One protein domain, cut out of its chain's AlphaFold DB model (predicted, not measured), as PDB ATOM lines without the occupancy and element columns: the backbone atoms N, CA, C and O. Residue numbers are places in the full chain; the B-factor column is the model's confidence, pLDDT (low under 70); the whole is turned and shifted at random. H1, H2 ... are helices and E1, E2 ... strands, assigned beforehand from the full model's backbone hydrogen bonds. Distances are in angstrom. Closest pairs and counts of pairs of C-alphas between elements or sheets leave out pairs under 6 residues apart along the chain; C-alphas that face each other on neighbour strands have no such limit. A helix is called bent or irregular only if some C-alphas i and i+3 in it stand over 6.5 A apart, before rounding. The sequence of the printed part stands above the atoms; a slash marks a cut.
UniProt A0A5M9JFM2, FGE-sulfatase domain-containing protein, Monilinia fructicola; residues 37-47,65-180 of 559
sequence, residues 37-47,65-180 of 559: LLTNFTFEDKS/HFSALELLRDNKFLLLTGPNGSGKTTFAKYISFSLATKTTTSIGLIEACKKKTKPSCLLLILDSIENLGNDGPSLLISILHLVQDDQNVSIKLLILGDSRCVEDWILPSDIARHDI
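This is residues 37 to 47 and 65 to 180 of the 559 residues of the protein "FGE-sulfatase domain-containing protein" of Monilinia fructicola (UniProt A0A5M9JFM2). A twisted parallel sheet of four strands makes the core, with H2 and H3 over one face and the long H5 over the other: three layers, helices on both faces of a sheet. Beside its E6 edge a small ribbon, E1 and E2, packs on E6 and H2 and leads out to H1, while H4 sits at the far end of H3. The printed part has 127 residues, with five named helices and six named strands, along the chain E1 H1 E2 H2 E3 H3 H4 E4 H5 E5 E6; the large sheet runs E4 E5 E3 E6, all parallel, and the class is mixed, helices and strands. It is compact, with a radius of gyration of the C-alphas of 14.4 A and spans of 38 by 32 by 30 A.

Find C-alpha 38 at (191.530, 122.610, 194.068), where E1, residues 38 to 42, begins; H1, 43 to 47, follows. After the cut come E2, 65 to 67, H2, 68 to 74, and E3, 77 to 82, 16.9 A long. H3, 88 to 101, covers 20.1 A and H4 is 104 to 111. E4, 120 to 126, is 19.9 A long; H5, 129 to 148, is 19.4 A; E5, 153 to 162, is 29.2 A. E6, 176 to 179, ends at C-alpha 179, (192.394, 130.978, 195.616).

Look first at E5, parallel to E4 with N 124 and O 156 2.9 A apart, and to E3 with N 80 and O 159 at 2.8 A. E3 is parallel to edge strand E6, N 79 to O 176 being 2.8 A. H3 runs along the strands over E4 and E5 at a height over the sheet of 10.6 A; H2, on the same face, has a height of 8.4 A. H5, on the opposite face, has a height of 10.4 A; its closest C-alphas to E5 are Ile 129 and Gly 161, 5.1 A. H5 is irregular, C-alphas 131 and 134 being 9.0 A apart, with a kink of 105 degrees near residue 136. E4, H5, E5 form a strand-helix-strand unit, two parallel neighbours joined through a helix; E3, H3 H4, E4 form a split one, with E5 between its strands; both crossovers are right-handed. H3, with residues 95 to 99 alone, touches H4 about perpendicular at 86 degrees, closest at C-alphas Leu 99 and Ser 106, 5.1 A. H4 only grazes the sheet with residues 109 to 111. E1 and E2 are antiparallel, N 39 to O 66 being 2.9 A; the closest C-alphas of E1 and E6 are Thr 39 and Asp 179, 5.5 A. Every O i to N i+4 pair is within hydrogen-bond range in H1, H2 and H3, against 2 of 4 in H4 and 10 of 16 in H5.

The C-alphas farthest apart, Lys 116 and Arg 164, are 39.7 A apart. Residues 48 to 64 are not printed, and C-alphas 47 and 65 stand 12.6 A apart across the cut. The link E5 to E6, residues 163 to 175, is long. Mean pLDDT of the printed part is 85.9, with residues 104 to 108, 110 to 117, 119 and 149 under 70.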
ATOM      1  N   LEU A  37     191.622 121.643 189.465       92.19
ATOM      2  CA  LEU A  37     192.132 122.726 190.298       92.19
ATOM      3  C   LEU A  37     191.370 122.702 191.618       92.19
ATOM      4  O   LEU A  37     190.151 122.897 191.611       92.19
ATOM      5  N   LEU A  38     192.067 122.440 192.721       93.62
ATOM      6  CA  LEU A  38     191.530 122.610 194.068       93.62
ATOM      7  C   LEU A  38     191.611 124.073 194.495       93.62
ATOM      8  O   LEU A  38     192.387 124.855 193.943       93.62
ATOM      9  N   THR A  39     190.792 124.437 195.472       93.44
ATOM     10  CA  THR A  39     190.728 125.797 196.008       93.44
ATOM     11  C   THR A  39     190.882 125.815 197.518       93.44
ATOM     12  O   THR A  39     190.722 124.792 198.181       93.44
ATOM     13  N   ASN A  40     191.175 126.987 198.069       89.94
ATOM     14  CA  ASN A  40     191.314 127.185 199.509       89.94
ATOM     15  C   ASN A  40     190.014 126.959 200.307       89.94
ATOM     16  O   ASN A  40     190.085 126.872 201.525       89.94
ATOM     17  N   PHE A  41     188.854 126.815 199.657       88.44
ATOM     18  CA  PHE A  41     187.581 126.551 200.332       88.44
ATOM     19  C   PHE A  41     187.387 125.069 200.656       88.44
ATOM     20  O   PHE A  41     187.529 124.211 199.780       88.44
ATOM     21  N   THR A  42     186.994 124.771 201.893       86.38
ATOM     22  CA  THR A  42     186.851 123.401 202.406       86.38
ATOM     23  C   THR A  42     185.400 123.022 202.733       86.38
ATOM     24  O   THR A  42     184.507 123.869 202.862       86.38
ATOM     25  N   PHE A  43     185.121 121.719 202.854       82.31
ATOM     26  CA  PHE A  43     183.814 121.222 203.322       82.31
ATOM     27  C   PHE A  43     183.513 121.649 204.762       82.31
ATOM     28  O   PHE A  43     182.349 121.873 205.116       82.31
ATOM     29  N   GLU A  44     184.552 121.803 205.571       79.44
ATOM     30  CA  GLU A  44     184.512 122.330 206.924       79.44
ATOM     31  C   GLU A  44     184.038 123.790 206.922       79.44
ATOM     32  O   GLU A  44     183.082 124.108 207.634       79.44
ATOM     33  N   ASP A  45     184.580 124.638 206.041       76.12
ATOM     34  CA  ASP A  45     184.155 126.041 205.897       76.12
ATOM     35  C   ASP A  45     182.680 126.149 205.496       76.12
ATOM     36  O   ASP A  45     181.904 126.930 206.059       76.12
ATOM     37  N   LYS A  46     182.250 125.314 204.539       76.31
ATOM     38  CA  LYS A  46     180.844 125.251 204.111       76.31
ATOM     39  C   LYS A  46     179.918 124.842 205.258       76.31
ATOM     40  O   LYS A  46     178.793 125.335 205.341       76.31
ATOM     41  N   SER A  47     180.389 123.958 206.134       70.38
ATOM     42  CA  SER A  47     179.646 123.492 207.306       70.38
ATOM     43  C   SER A  47     179.612 124.544 208.419       70.38
ATOM     44  O   SER A  47     178.581 124.702 209.066       70.38
ATOM     45  N   HIS A  65     189.160 119.843 200.165       89.38
ATOM     46  CA  HIS A  65     189.053 121.058 199.363       89.38
ATOM     47  C   HIS A  65     188.017 120.924 198.246       89.38
ATOM     48  O   HIS A  65     187.914 119.881 197.595       89.38
ATOM     49  N   PHE A  66     187.285 122.004 197.981       91.25
ATOM     50  CA  PHE A  66     186.425 122.113 196.808       91.25
ATOM     51  C   PHE A  66     187.252 122.344 195.549       91.25
ATOM     52  O   PHE A  66     188.204 123.131 195.528       91.25
ATOM     53  N   SER A  67     186.834 121.711 194.457       92.25
ATOM     54  CA  SER A  67     187.371 122.013 193.135       92.25
ATOM     55  C   SER A  67     186.805 123.323 192.576       92.25
ATOM     56  O   SER A  67     185.656 123.698 192.827       92.25
ATOM     57  N   ALA A  68     187.576 123.983 191.710       93.31
ATOM     58  CA  ALA A  68     187.150 125.151 190.941       93.31
ATOM     59  C   ALA A  68     185.844 124.900 190.161       93.31
ATOM     60  O   ALA A  68     185.015 125.796 190.003       93.31
ATOM     61  N   LEU A  69     185.640 123.664 189.692       91.50
ATOM     62  CA  LEU A  69     184.425 123.254 188.992       91.50
ATOM     63  C   LEU A  69     183.205 123.226 189.926       91.50
ATOM     64  O   LEU A  69     182.130 123.689 189.545       91.50
ATOM     65  N   GLU A  70     183.356 122.690 191.138       91.31
ATOM     66  CA  GLU A  70     182.281 122.663 192.133       91.31
ATOM     67  C   GLU A  70     181.931 124.069 192.608       91.31
ATOM     68  O   GLU A  70     180.750 124.401 192.684       91.31
ATOM     69  N   LEU A  71     182.930 124.925 192.838       92.12
ATOM     70  CA  LEU A  71     182.676 126.324 193.173       92.12
ATOM     71  C   LEU A  71     181.967 127.067 192.041       92.12
ATOM     72  O   LEU A  71     181.040 127.827 192.309       92.12
ATOM     73  N   LEU A  72     182.340 126.832 190.780       92.38
ATOM     74  CA  LEU A  72     181.648 127.425 189.630       92.38
ATOM     75  C   LEU A  72     180.195 126.935 189.515       92.38
ATOM     76  O   LEU A  72     179.297 127.672 189.091       92.38
ATOM     77  N   ARG A  73     179.934 125.680 189.891       89.44
ATOM     78  CA  ARG A  73     178.573 125.139 189.965       89.44
ATOM     79  C   ARG A  73     177.773 125.806 191.084       89.44
ATOM     80  O   ARG A  73     176.632 126.198 190.833       89.44
ATOM     81  N   ASP A  74     178.363 125.959 192.263       88.44
ATOM     82  CA  ASP A  74     177.661 126.386 193.476       88.44
ATOM     83  C   ASP A  74     177.497 127.918 193.575       88.44
ATOM     84  O   ASP A  74     176.571 128.387 194.235       88.44
ATOM     85  N   ASN A  75     178.325 128.705 192.878       88.50
ATOM     86  CA  ASN A  75     178.293 130.171 192.925       88.50
ATOM     87  C   ASN A  75     177.711 130.798 191.649       88.50
ATOM     88  O   ASN A  75     177.910 130.311 190.533       88.50
ATOM     89  N   LYS A  76     176.991 131.917 191.810       88.88
ATOM     90  CA  LYS A  76     176.497 132.726 190.680       88.88
ATOM     91  C   LYS A  76     177.589 133.651 190.134       88.88
ATOM     92  O   LYS A  76     177.746 133.750 188.918       88.88
ATOM     93  N   PHE A  77     178.324 134.304 191.030       92.44
ATOM     94  CA  PHE A  77     179.448 135.181 190.725       92.44
ATOM     95  C   PHE A  77     180.665 134.671 191.493       92.44
ATOM     96  O   PHE A  77     180.628 134.580 192.718       92.44
ATOM     97  N   LEU A  78     181.702 134.267 190.765       94.88
ATOM     98  CA  LEU A  78     182.878 133.611 191.322       94.88
ATOM     99  C   LEU A  78     184.141 134.253 190.760       94.88
ATOM    100  O   LEU A  78     184.335 134.261 189.547       94.88
ATOM    101  N   LEU A  79     185.013 134.721 191.644       95.94
ATOM    102  CA  LEU A  79     186.392 135.074 191.357       95.94
ATOM    103  C   LEU A  79     187.304 133.924 191.795       95.94
ATOM    104  O   LEU A  79     187.380 133.608 192.981       95.94
ATOM    105  N   LEU A  80     188.008 133.323 190.836       96.62
ATOM    106  CA  LEU A  80     189.108 132.402 191.109       96.62
ATOM    107  C   LEU A  80     190.441 133.095 190.856       96.62
ATOM    108  O   LEU A  80     190.746 133.516 189.735       96.62
ATOM    109  N   THR A  81     191.253 133.171 191.896       95.75
ATOM    110  CA  THR A  81     192.581 133.778 191.856       95.75
ATOM    111  C   THR A  81     193.668 132.725 191.981       95.75
ATOM    112  O   THR A  81     193.448 131.601 192.413       95.75
ATOM    113  N   GLY A  82     194.860 133.046 191.505       94.12
ATOM    114  CA  GLY A  82     196.046 132.212 191.679       94.12
ATOM    115  C   GLY A  82     197.213 132.800 190.899       94.12
ATOM    116  O   GLY A  82     196.981 133.641 190.026       94.12
ATOM    117  N   PRO A  83     198.453 132.364 191.142       93.50
ATOM    118  CA  PRO A  83     199.611 132.912 190.444       93.50
ATOM    119  C   PRO A  83     199.551 132.656 188.929       93.50
ATOM    120  O   PRO A  83     198.781 131.827 188.426       93.50
ATOM    121  N   ASN A  84     200.380 133.361 188.158       91.75
ATOM    122  CA  ASN A  84     200.581 133.020 186.748       91.75
ATOM    123  C   ASN A  84     200.995 131.553 186.603       91.75
ATOM    124  O   ASN A  84     201.794 131.049 187.380       91.75
ATOM    125  N   GLY A  85     200.433 130.858 185.614       92.94
ATOM    126  CA  GLY A  85     200.665 129.423 185.438       92.94
ATOM    127  C   GLY A  85     199.792 128.507 186.305       92.94
ATOM    128  O   GLY A  85     199.916 127.292 186.183       92.94
ATOM    129  N   SER A  86     198.851 129.042 187.099       94.44
ATOM    130  CA  SER A  86     197.913 128.250 187.919       94.44
ATOM    131  C   SER A  86     196.812 127.505 187.141       94.44
ATOM    132  O   SER A  86     195.881 126.970 187.732       94.44
ATOM    133  N   GLY A  87     196.874 127.470 185.805       93.00
ATOM    134  CA  GLY A  87     195.919 126.728 184.970       93.00
ATOM    135  C   GLY A  87     194.579 127.427 184.689       93.00
ATOM    136  O   GLY A  87     193.744 126.842 184.004       93.00
ATOM    137  N   LYS A  88     194.381 128.678 185.135       93.94
ATOM    138  CA  LYS A  88     193.143 129.475 184.951       93.94
ATOM    139  C   LYS A  88     192.621 129.500 183.507       93.94
ATOM    140  O   LYS A  88     191.510 129.050 183.242       93.94
ATOM    141  N   THR A  89     193.434 129.951 182.552       92.31
ATOM    142  CA  THR A  89     193.038 130.039 181.134       92.31
ATOM    143  C   THR A  89     192.718 128.669 180.530       92.31
ATOM    144  O   THR A  89     191.798 128.525 179.724       92.31
ATOM    145  N   THR A  90     193.461 127.633 180.921       92.94
ATOM    146  CA  THR A  90     193.203 126.253 180.485       92.94
ATOM    147  C   THR A  90     191.876 125.743 181.045       92.94
ATOM    148  O   THR A  90     191.097 125.138 180.310       92.94
ATOM    149  N   PHE A  91     191.573 126.054 182.307       93.62
ATOM    150  CA  PHE A  91     190.282 125.766 182.927       93.62
ATOM    151  C   PHE A  91     189.133 126.479 182.197       93.62
ATOM    152  O   PHE A  91     188.166 125.825 181.814       93.62
ATOM    153  N   ALA A  92     189.265 127.774 181.885       93.94
ATOM    154  CA  ALA A  92     188.271 128.521 181.105       93.94
ATOM    155  C   ALA A  92     187.976 127.878 179.739       93.94
ATOM    156  O   ALA A  92     186.813 127.698 179.356       93.94
ATOM    157  N   LYS A  93     189.030 127.487 179.011       93.38
ATOM    158  CA  LYS A  93     188.911 126.790 177.721       93.38
ATOM    159  C   LYS A  93     188.237 125.428 177.872       93.38
ATOM    160  O   LYS A  93     187.375 125.097 177.063       93.38
ATOM    161  N   TYR A  94     188.572 124.671 178.919       92.44
ATOM    162  CA  TYR A  94     187.985 123.355 179.179       92.44
ATOM    163  C   TYR A  94     186.485 123.447 179.476       92.44
ATOM    164  O   TYR A  94     185.696 122.671 178.933       92.44
ATOM    165  N   ILE A  95     186.073 124.416 180.299       92.06
ATOM    166  CA  ILE A  95     184.657 124.666 180.596       92.06
ATOM    167  C   ILE A  95     183.905 125.069 179.328       92.06
ATOM    168  O   ILE A  95     182.840 124.522 179.043       92.06
ATOM    169  N   SER A  96     184.488 125.968 178.533       92.19
ATOM    170  CA  SER A  96     183.908 126.413 177.262       92.19
ATOM    171  C   SER A  96     183.718 125.243 176.287       92.19
ATOM    172  O   SER A  96     182.628 125.062 175.747       92.19
ATOM    173  N   PHE A  97     184.742 124.397 176.122       92.69
ATOM    174  CA  PHE A  97     184.677 123.177 175.315       92.69
ATOM    175  C   PHE A  97     183.603 122.203 175.818       92.69
ATOM    176  O   PHE A  97     182.786 121.710 175.038       92.69
ATOM    177  N   SER A  98     183.578 121.952 177.128       89.38
ATOM    178  CA  SER A  98     182.640 121.025 177.767       89.38
ATOM    179  C   SER A  98     181.185 121.456 177.582       89.38
ATOM    180  O   SER A  98     180.329 120.622 177.290       89.38
ATOM    181  N   LEU A  99     180.902 122.758 177.716       87.94
ATOM    182  CA  LEU A  99     179.572 123.332 177.484       87.94
ATOM    183  C   LEU A  99     179.166 123.254 176.009       87.94
ATOM    184  O   LEU A  99     178.027 122.893 175.712       87.94
ATOM    185  N   ALA A 100     180.088 123.546 175.087       88.44
ATOM    186  CA  ALA A 100     179.818 123.506 173.651       88.44
ATOM    187  C   ALA A 100     179.526 122.083 173.140       88.44
ATOM    188  O   ALA A 100     178.669 121.895 172.277       88.44
ATOM    189  N   THR A 101     180.189 121.075 173.714       87.44
ATOM    190  CA  THR A 101     180.066 119.662 173.314       87.44
ATOM    191  C   THR A 101     179.110 118.839 174.184       87.44
ATOM    192  O   THR A 101     178.903 117.657 173.916       87.44
ATOM    193  N   LYS A 102     178.475 119.459 175.191       79.25
ATOM    194  CA  LYS A 102     177.512 118.830 176.116       79.25
ATOM    195  C   LYS A 102     178.065 117.591 176.840       79.25
ATOM    196  O   LYS A 102     177.372 116.583 176.978       79.25
ATOM    197  N   THR A 103     179.303 117.655 177.330       70.00
ATOM    198  CA  THR A 103     179.886 116.574 178.148       70.00
ATOM    199  C   THR A 103     179.138 116.412 179.479       70.00
ATOM    200  O   THR A 103     178.485 117.345 179.945       70.00
ATOM    201  N   THR A 104     179.251 115.263 180.154       61.75
ATOM    202  CA  THR A 104     178.581 115.001 181.449       61.75
ATOM    203  C   THR A 104     178.839 116.101 182.493       61.75
ATOM    204  O   THR A 104     177.939 116.477 183.240       61.75
ATOM    205  N   THR A 105     180.041 116.686 182.490       62.88
ATOM    206  CA  THR A 105     180.456 117.809 183.347       62.88
ATOM    207  C   THR A 105     179.613 119.075 183.131       62.88
ATOM    208  O   THR A 105     179.324 119.809 184.075       62.88
ATOM    209  N   SER A 106     179.180 119.330 181.894       64.38
ATOM    210  CA  SER A 106     178.378 120.503 181.522       64.38
ATOM    211  C   SER A 106     176.928 120.433 182.014       64.38
ATOM    212  O   SER A 106     176.316 121.468 182.276       64.38
ATOM    213  N   ILE A 107     176.394 119.219 182.202       61.94
ATOM    214  CA  ILE A 107     174.999 118.993 182.598       61.94
ATOM    215  C   ILE A 107     174.747 119.573 183.993       61.94
ATOM    216  O   ILE A 107     173.825 120.367 184.162       61.94
ATOM    217  N   GLY A 108     175.622 119.281 184.962       68.50
ATOM    218  CA  GLY A 108     175.490 119.798 186.328       68.50
ATOM    219  C   GLY A 108     175.656 121.320 186.434       68.50
ATOM    220  O   GLY A 108     174.975 121.960 187.234       68.50
ATOM    221  N   LEU A 109     176.517 121.920 185.600       73.75
ATOM    222  CA  LEU A 109     176.682 123.377 185.521       73.75
ATOM    223  C   LEU A 109     175.417 124.062 184.990       73.75
ATOM    224  O   LEU A 109     174.989 125.069 185.550       73.75
ATOM    225  N   ILE A 110     174.817 123.510 183.933       68.12
ATOM    226  CA  ILE A 110     173.595 124.041 183.316       68.12
ATOM    227  C   ILE A 110     172.384 123.825 184.235       68.12
ATOM    228  O   ILE A 110     171.559 124.725 184.383       68.12
ATOM    229  N   GLU A 111     172.264 122.657 184.869       69.44
ATOM    230  CA  GLU A 111     171.165 122.335 185.788       69.44
ATOM    231  C   GLU A 111     171.148 123.233 187.023       69.44
ATOM    232  O   GLU A 111     170.085 123.749 187.367       69.44
ATOM    233  N   ALA A 112     172.310 123.507 187.626       66.38
ATOM    234  CA  ALA A 112     172.428 124.420 188.764       66.38
ATOM    235  C   ALA A 112     171.942 125.850 188.451       66.38
ATOM    236  O   ALA A 112     171.604 126.613 189.355       66.38
ATOM    237  N   CYS A 113     171.885 126.225 187.171       64.94
ATOM    238  CA  CYS A 113     171.450 127.545 186.725       64.94
ATOM    239  C   CYS A 113     169.967 127.636 186.356       64.94
ATOM    240  O   CYS A 113     169.465 128.749 186.165       64.94
ATOM    241  N   LYS A 114     169.260 126.507 186.212       64.12
ATOM    242  CA  LYS A 114     167.860 126.508 185.777       64.12
ATOM    243  C   LYS A 114     166.968 127.073 186.879       64.12
ATOM    244  O   LYS A 114     166.715 126.427 187.893       64.12
ATOM    245  N   LYS A 115     166.421 128.267 186.652       64.44
ATOM    246  CA  LYS A 115     165.309 128.809 187.446       64.44
ATOM    247  C   LYS A 115     164.009 128.562 186.691       64.44
ATOM    248  O   LYS A 115     163.961 128.756 185.483       64.44
ATOM    249  N   LYS A 116     162.923 128.212 187.397       61.94
ATOM    250  CA  LYS A 116     161.590 128.034 186.778       61.94
ATOM    251  C   LYS A 116     161.137 129.255 185.960       61.94
ATOM    252  O   LYS A 116     160.355 129.102 185.035       61.94
ATOM    253  N   THR A 117     161.636 130.444 186.301       63.09
ATOM    254  CA  THR A 117     161.310 131.728 185.669       63.09
ATOM    255  C   THR A 117     162.249 132.134 184.527       63.09
ATOM    256  O   THR A 117     161.944 133.099 183.840       63.09
ATOM    257  N   LYS A 118     163.373 131.432 184.308       71.50
ATOM    258  CA  LYS A 118     164.391 131.783 183.301       71.50
ATOM    259  C   LYS A 118     164.831 130.533 182.525       71.50
ATOM    260  O   LYS A 118     165.575 129.720 183.079       71.50
ATOM    261  N   PRO A 119     164.388 130.353 181.267       68.12
ATOM    262  CA  PRO A 119     164.603 129.111 180.522       68.12
ATOM    263  C   PRO A 119     166.046 128.927 180.020       68.12
ATOM    264  O   PRO A 119     166.450 127.796 179.754       68.12
ATOM    265  N   SER A 120     166.824 130.010 179.925       76.50
ATOM    266  CA  SER A 120     168.182 130.010 179.367       76.50
ATOM    267  C   SER A 120     169.232 130.426 180.401       76.50
ATOM    268  O   SER A 120     168.978 131.273 181.261       76.50
ATOM    269  N   CYS A 121     170.432 129.852 180.293       79.81
ATOM    270  CA  CYS A 121     171.591 130.187 181.117       79.81
ATOM    271  C   CYS A 121     172.764 130.630 180.239       79.81
ATOM    272  O   CYS A 121     173.055 129.979 179.237       79.81
ATOM    273  N   LEU A 122     173.469 131.678 180.662       84.94
ATOM    274  CA  LEU A 122     174.698 132.162 180.039       84.94
ATOM    275  C   LEU A 122     175.833 132.159 181.067       84.94
ATOM    276  O   LEU A 122     175.672 132.685 182.167       84.94
ATOM    277  N   LEU A 123     176.976 131.575 180.705       88.25
ATOM    278  CA  LEU A 123     178.214 131.703 181.470       88.25
ATOM    279  C   LEU A 123     179.106 132.739 180.786       88.25
ATOM    280  O   LEU A 123     179.530 132.532 179.652       88.25
ATOM    281  N   LEU A 124     179.397 133.828 181.490       91.31
ATOM    282  CA  LEU A 124     180.397 134.813 181.097       91.31
ATOM    283  C   LEU A 124     181.705 134.505 181.824       91.31
ATOM    284  O   LEU A 124     181.703 134.318 183.041       91.31
ATOM    285  N   ILE A 125     182.809 134.443 181.079       94.25
ATOM    286  CA  ILE A 125     184.149 134.225 181.630       94.25
ATOM    287  C   ILE A 125     184.999 135.457 181.331       94.25
ATOM    288  O   ILE A 125     185.191 135.802 180.165       94.25
ATOM    289  N   LEU A 126     185.506 136.100 182.379       95.12
ATOM    290  CA  LEU A 126     186.483 137.182 182.299       95.12
ATOM    291  C   LEU A 126     187.838 136.621 182.725       95.12
ATOM    292  O   LEU A 126     188.010 136.266 183.888       95.12
ATOM    293  N   ASP A 127     188.772 136.503 181.783       94.12
ATOM    294  CA  ASP A 127     190.142 136.048 182.051       94.12
ATOM    295  C   ASP A 127     191.111 137.233 182.060       94.12
ATOM    296  O   ASP A 127     190.906 138.210 181.336       94.12
ATOM    297  N   SER A 128     192.159 137.131 182.875       91.06
ATOM    298  CA  SER A 128     193.157 138.183 183.101       91.06
ATOM    299  C   SER A 128     192.583 139.512 183.601       91.06
ATOM    300  O   SER A 128     192.865 140.583 183.052       91.06
ATOM    301  N   ILE A 129     191.768 139.455 184.659       92.38
ATOM    302  CA  ILE A 129     191.124 140.646 185.228       92.38
ATOM    303  C   ILE A 129     192.136 141.673 185.759       92.38
ATOM    304  O   ILE A 129     191.837 142.863 185.782       92.38
ATOM    305  N   GLU A 130     193.354 141.248 186.108       89.50
ATOM    306  CA  GLU A 130     194.451 142.127 186.518       89.50
ATOM    307  C   GLU A 130     194.754 143.246 185.506       89.50
ATOM    308  O   GLU A 130     195.226 144.315 185.890       89.50
ATOM    309  N   ASN A 131     194.410 143.050 184.228       88.00
ATOM    310  CA  ASN A 131     194.589 144.045 183.172       88.00
ATOM    311  C   ASN A 131     193.659 145.258 183.296       88.00
ATOM    312  O   ASN A 131     193.885 146.262 182.622       88.00
ATOM    313  N   LEU A 132     192.636 145.193 184.152       88.88
ATOM    314  CA  LEU A 132     191.811 146.354 184.484       88.88
ATOM    315  C   LEU A 132     192.539 147.355 185.394       88.88
ATOM    316  O   LEU A 132     192.099 148.496 185.522       88.88
ATOM    317  N   GLY A 133     193.643 146.950 186.031       85.88
ATOM    318  CA  GLY A 133     194.399 147.806 186.940       85.88
ATOM    319  C   GLY A 133     193.536 148.356 188.079       85.88
ATOM    320  O   GLY A 133     192.676 147.666 188.621       85.88
ATOM    321  N   ASN A 134     193.759 149.620 188.439       84.75
ATOM    322  CA  ASN A 134     193.093 150.254 189.582       84.75
ATOM    323  C   ASN A 134     191.574 150.434 189.398       84.75
ATOM    324  O   ASN A 134     190.857 150.545 190.389       84.75
ATOM    325  N   ASP A 135     191.079 150.422 188.157       89.38
ATOM    326  CA  ASP A 135     189.649 150.544 187.848       89.38
ATOM    327  C   ASP A 135     188.907 149.199 187.947       89.38
ATOM    328  O   ASP A 135     187.683 149.137 187.834       89.38
ATOM    329  N   GLY A 136     189.629 148.099 188.179       91.31
ATOM    330  CA  GLY A 136     189.069 146.750 188.248       91.31
ATOM    331  C   GLY A 136     187.849 146.607 189.163       91.31
ATOM    332  O   GLY A 136     186.800 146.166 188.683       91.31
ATOM    333  N   PRO A 137     187.921 147.012 190.445       90.81
ATOM    334  CA  PRO A 137     186.789 146.896 191.363       90.81
ATOM    335  C   PRO A 137     185.533 147.654 190.902       90.81
ATOM    336  O   PRO A 137     184.432 147.102 190.944       90.81
ATOM    337  N   SER A 138     185.674 148.891 190.415       91.50
ATOM    338  CA  SER A 138     184.536 149.718 189.980       91.50
ATOM    339  C   SER A 138     183.899 149.192 188.688       91.50
ATOM    340  O   SER A 138     182.670 149.185 188.545       91.50
ATOM    341  N   LEU A 139     184.715 148.675 187.767       93.00
ATOM    342  CA  LEU A 139     184.242 148.016 186.553       93.00
ATOM    343  C   LEU A 139     183.516 146.703 186.867       93.00
ATOM    344  O   LEU A 139     182.459 146.445 186.292       93.00
ATOM    345  N   LEU A 140     184.018 145.900 187.810       92.19
ATOM    346  CA  LEU A 140     183.344 144.673 188.248       92.19
ATOM    347  C   LEU A 140     181.986 144.960 188.898       92.19
ATOM    348  O   LEU A 140     181.019 144.262 188.600       92.19
ATOM    349  N   ILE A 141     181.878 146.015 189.713       90.81
ATOM    350  CA  ILE A 141     180.591 146.486 190.255       90.81
ATOM    351  C   ILE A 141     179.620 146.829 189.119       90.81
ATOM    352  O   ILE A 141     178.469 146.395 189.122       90.81
ATOM    353  N   SER A 142     180.099 147.562 188.112       91.56
ATOM    354  CA  SER A 142     179.286 147.945 186.954       91.56
ATOM    355  C   SER A 142     178.800 146.721 186.171       91.56
ATOM    356  O   SER A 142     177.632 146.647 185.790       91.56
ATOM    357  N   ILE A 143     179.667 145.722 185.977       90.75
ATOM    358  CA  ILE A 143     179.307 144.450 185.337       90.75
ATOM    359  C   ILE A 143     178.251 143.715 186.161       90.75
ATOM    360  O   ILE A 143     177.280 143.231 185.585       90.75
ATOM    361  N   LEU A 144     178.403 143.651 187.489       90.06
ATOM    362  CA  LEU A 144     177.424 143.009 188.365       90.06
ATOM    363  C   LEU A 144     176.040 143.636 188.234       90.06
ATOM    364  O   LEU A 144     175.076 142.897 188.046       90.06
ATOM    365  N   HIS A 145     175.945 144.966 188.252       88.25
ATOM    366  CA  HIS A 145     174.672 145.663 188.052       88.25
ATOM    367  C   HIS A 145     174.029 145.279 186.711       88.25
ATOM    368  O   HIS A 145     172.848 144.948 186.658       88.25
ATOM    369  N   LEU A 146     174.818 145.221 185.632       87.00
ATOM    370  CA  LEU A 146     174.319 144.839 184.307       87.00
ATOM    371  C   LEU A 146     173.792 143.396 184.254       87.00
ATOM    372  O   LEU A 146     172.798 143.131 183.581       87.00
ATOM    373  N   VAL A 147     174.447 142.449 184.935       86.44
ATOM    374  CA  VAL A 147     174.091 141.018 184.847       86.44
ATOM    375  C   VAL A 147     173.097 140.555 185.915       86.44
ATOM    376  O   VAL A 147     172.507 139.476 185.784       86.44
ATOM    377  N   GLN A 148     172.919 141.314 186.998       80.75
ATOM    378  CA  GLN A 148     171.971 140.981 188.063       80.75
ATOM    379  C   GLN A 148     170.511 141.203 187.628       80.75
ATOM    380  O   GLN A 148     169.666 140.377 187.991       80.75
ATOM    381  N   ASP A 149     170.253 142.206 186.783       68.31
ATOM    382  CA  ASP A 149     168.909 142.704 186.446       68.31
ATOM    383  C   ASP A 149     168.245 142.067 185.210       68.31
ATOM    384  O   ASP A 149     167.070 142.328 184.934       68.31
ATOM    385  N   ASP A 150     168.939 141.202 184.461       75.69
ATOM    386  CA  ASP A 150     168.349 140.584 183.266       75.69
ATOM    387  C   ASP A 150     167.144 139.706 183.645       75.69
ATOM    388  O   ASP A 150     167.258 138.838 184.509       75.69
ATOM    389  N   GLN A 151     165.976 139.889 183.024       72.00
ATOM    390  CA  GLN A 151     164.765 139.142 183.399       72.00
ATOM    391  C   GLN A 151     164.598 137.801 182.670       72.00
ATOM    392  O   GLN A 151     163.882 136.931 183.166       72.00
ATOM    393  N   ASN A 152     165.297 137.582 181.556       78.38
ATOM    394  CA  ASN A 152     165.056 136.462 180.640       78.38
ATOM    395  C   ASN A 152     166.115 135.354 180.747       78.38
ATOM    396  O   ASN A 152     165.824 134.181 180.496       78.38
ATOM    397  N   VAL A 153     167.340 135.706 181.141       83.25
ATOM    398  CA  VAL A 153     168.510 134.823 181.160       83.25
ATOM    399  C   VAL A 153     169.104 134.753 182.564       83.25
ATOM    400  O   VAL A 153     169.189 135.734 183.308       83.25
ATOM    401  N   SER A 154     169.494 133.549 182.983       84.00
ATOM    402  CA  SER A 154     170.289 133.365 184.196       84.00
ATOM    403  C   SER A 154     171.766 133.505 183.843       84.00
ATOM    404  O   SER A 154     172.319 132.635 183.173       84.00
ATOM    405  N   ILE A 155     172.394 134.602 184.265       87.25
ATOM    406  CA  ILE A 155     173.812 134.855 184.003       87.25
ATOM    407  C   ILE A 155     174.645 134.391 185.198       87.25
ATOM    408  O   ILE A 155     174.371 134.768 186.344       87.25
ATOM    409  N   LYS A 156     175.666 133.584 184.906       89.94
ATOM    410  CA  LYS A 156     176.794 133.308 185.796       89.94
ATOM    411  C   LYS A 156     178.028 134.057 185.318       89.94
ATOM    412  O   LYS A 156     178.257 134.149 184.113       89.94
ATOM    413  N   LEU A 157     178.829 134.532 186.265       93.06
ATOM    414  CA  LEU A 157     180.096 135.199 185.991       93.06
ATOM    415  C   LEU A 157     181.234 134.424 186.653       93.06
ATOM    416  O   LEU A 157     181.258 134.288 187.875       93.06
ATOM    417  N   LEU A 158     182.161 133.934 185.837       95.69
ATOM    418  CA  LEU A 158     183.459 133.440 186.277       95.69
ATOM    419  C   LEU A 158     184.507 134.511 185.978       95.69
ATOM    420  O   LEU A 158     184.690 134.893 184.826       95.69
ATOM    421  N   ILE A 159     185.197 134.973 187.008       96.94
ATOM    422  CA  ILE A 159     186.276 135.951 186.924       96.94
ATOM    423  C   ILE A 159     187.568 135.221 187.284       96.94
ATOM    424  O   ILE A 159     187.606 134.484 188.269       96.94
ATOM    425  N   LEU A 160     188.613 135.398 186.485       97.31
ATOM    426  CA  LEU A 160     189.920 134.782 186.681       97.31
ATOM    427  C   LEU A 160     190.986 135.876 186.767       97.31
ATOM    428  O   LEU A 160     191.012 136.779 185.928       97.31
ATOM    429  N   GLY A 161     191.865 135.789 187.769       94.38
ATOM    430  CA  GLY A 161     192.898 136.804 187.992       94.38
ATOM    431  C   GLY A 161     194.200 136.288 188.601       94.38
ATOM    432  O   GLY A 161     194.237 135.213 189.209       94.38
ATOM    433  N   ASP A 162     195.282 137.051 188.429       91.56
ATOM    434  CA  ASP A 162     196.524 136.872 189.200       91.56
ATOM    435  C   ASP A 162     196.295 137.292 190.659       91.56
ATOM    436  O   ASP A 162     195.983 138.454 190.931       91.56
ATOM    437  N   SER A 163     196.470 136.352 191.595       89.50
ATOM    438  CA  SER A 163     196.254 136.590 193.028       89.50
ATOM    439  C   SER A 163     197.072 137.764 193.562       89.50
ATOM    440  O   SER A 163     196.564 138.496 194.398       89.50
ATOM    441  N   ARG A 164     198.278 138.008 193.033       84.25
ATOM    442  CA  ARG A 164     199.173 139.095 193.478       84.25
ATOM    443  C   ARG A 164     198.733 140.475 192.999       84.25
ATOM    444  O   ARG A 164     199.136 141.483 193.568       84.25
ATOM    445  N   CYS A 165     197.977 140.533 191.903       85.00
ATOM    446  CA  CYS A 165     197.547 141.791 191.292       85.00
ATOM    447  C   CYS A 165     196.196 142.256 191.831       85.00
ATOM    448  O   CYS A 165     195.946 143.456 191.910       85.00
ATOM    449  N   VAL A 166     195.331 141.306 192.183       87.31
ATOM    450  CA  VAL A 166     193.983 141.585 192.693       87.31
ATOM    451  C   VAL A 166     193.869 141.353 194.194       87.31
ATOM    452  O   VAL A 166     192.765 141.390 194.733       87.31
ATOM    453  N   GLU A 167     194.995 141.103 194.873       84.94
ATOM    454  CA  GLU A 167     195.035 140.813 196.305       84.94
ATOM    455  C   GLU A 167     194.259 141.881 197.075       84.94
ATOM    456  O   GLU A 167     193.244 141.595 197.709       84.94
ATOM    457  N   ASP A 168     194.652 143.132 196.857       84.75
ATOM    458  CA  ASP A 168     194.159 144.318 197.551       84.75
ATOM    459  C   ASP A 168     192.794 144.824 197.040       84.75
ATOM    460  O   ASP A 168     192.337 145.895 197.441       84.75
ATOM    461  N   TRP A 169     192.138 144.102 196.123       86.88
ATOM    462  CA  TRP A 169     190.843 144.522 195.590       86.88
ATOM    463  C   TRP A 169     189.721 144.259 196.591       86.88
ATOM    464  O   TRP A 169     189.423 143.114 196.934       86.88
ATOM    465  N   ILE A 170     189.042 145.335 196.983       83.94
ATOM    466  CA  ILE A 170     187.808 145.280 197.767       83.94
ATOM    467  C   ILE A 170     186.647 145.068 196.795       83.94
ATOM    468  O   ILE A 170     186.356 145.932 195.964       83.94
ATOM    469  N   LEU A 171     186.000 143.911 196.884       84.06
ATOM    470  CA  LEU A 171     184.935 143.493 195.972       84.06
ATOM    471  C   LEU A 171     183.579 143.425 196.687       84.06
ATOM    472  O   LEU A 171     183.538 143.255 197.906       84.06
ATOM    473  N   PRO A 172     182.456 143.534 195.952       82.62
ATOM    474  CA  PRO A 172     181.128 143.305 196.516       82.62
ATOM    475  C   PRO A 172     181.005 141.910 197.128       82.62
ATOM    476  O   PRO A 172     181.487 140.937 196.546       82.62
ATOM    477  N   SER A 173     180.283 141.802 198.243       82.56
ATOM    478  CA  SER A 173     180.056 140.538 198.963       82.56
ATOM    479  C   SER A 173     179.342 139.463 198.131       82.56
ATOM    480  O   SER A 173     179.420 138.282 198.457       82.56
ATOM    481  N   ASP A 174     178.677 139.855 197.040       86.69
ATOM    482  CA  ASP A 174     178.059 138.942 196.076       86.69
ATOM    483  C   ASP A 174     179.080 138.122 195.263       86.69
ATOM    484  O   ASP A 174     178.710 137.091 194.689       86.69
ATOM    485  N   ILE A 175     180.337 138.576 195.159       90.81
ATOM    486  CA  ILE A 175     181.406 137.851 194.462       90.81
ATOM    487  C   ILE A 175     182.089 136.922 195.462       90.81
ATOM    488  O   ILE A 175     182.868 137.365 196.304       90.81
ATOM    489  N   ALA A 176     181.862 135.617 195.325       90.81
ATOM    490  CA  ALA A 176     182.659 134.633 196.048       90.81
ATOM    491  C   ALA A 176     184.097 134.661 195.510       90.81
ATOM    492  O   ALA A 176     184.293 134.503 194.306       90.81
ATOM    493  N   ARG A 177     185.095 134.860 196.374       91.00
ATOM    494  CA  ARG A 177     186.518 134.878 196.007       91.00
ATOM    495  C   ARG A 177     187.226 133.677 196.620       91.00
ATOM    496  O   ARG A 177     187.132 133.470 197.823       91.00
ATOM    497  N   HIS A 178     187.945 132.919 195.796       93.06
ATOM    498  CA  HIS A 178     188.704 131.750 196.235       93.06
ATOM    499  C   HIS A 178     190.030 131.628 195.485       93.06
ATOM    500  O   HIS A 178     190.092 131.861 194.275       93.06
ATOM    501  N   ASP A 179     191.074 131.210 196.194       93.31
ATOM    502  CA  ASP A 179     192.394 130.978 195.616       93.31
ATOM    503  C   ASP A 179     192.543 129.529 195.156       93.31
ATOM    504  O   ASP A 179     192.145 128.590 195.848       93.31
ATOM    505  N   ILE A 180     193.139 129.347 193.980       95.44
ATOM    506  CA  ILE A 180     193.545 128.053 193.436       95.44
ATOM    507  C   ILE A 180     194.788 127.588 194.190       95.44
ATOM    508  O   ILE A 180     195.810 128.278 194.203       95.44
TER     509      ILE A 180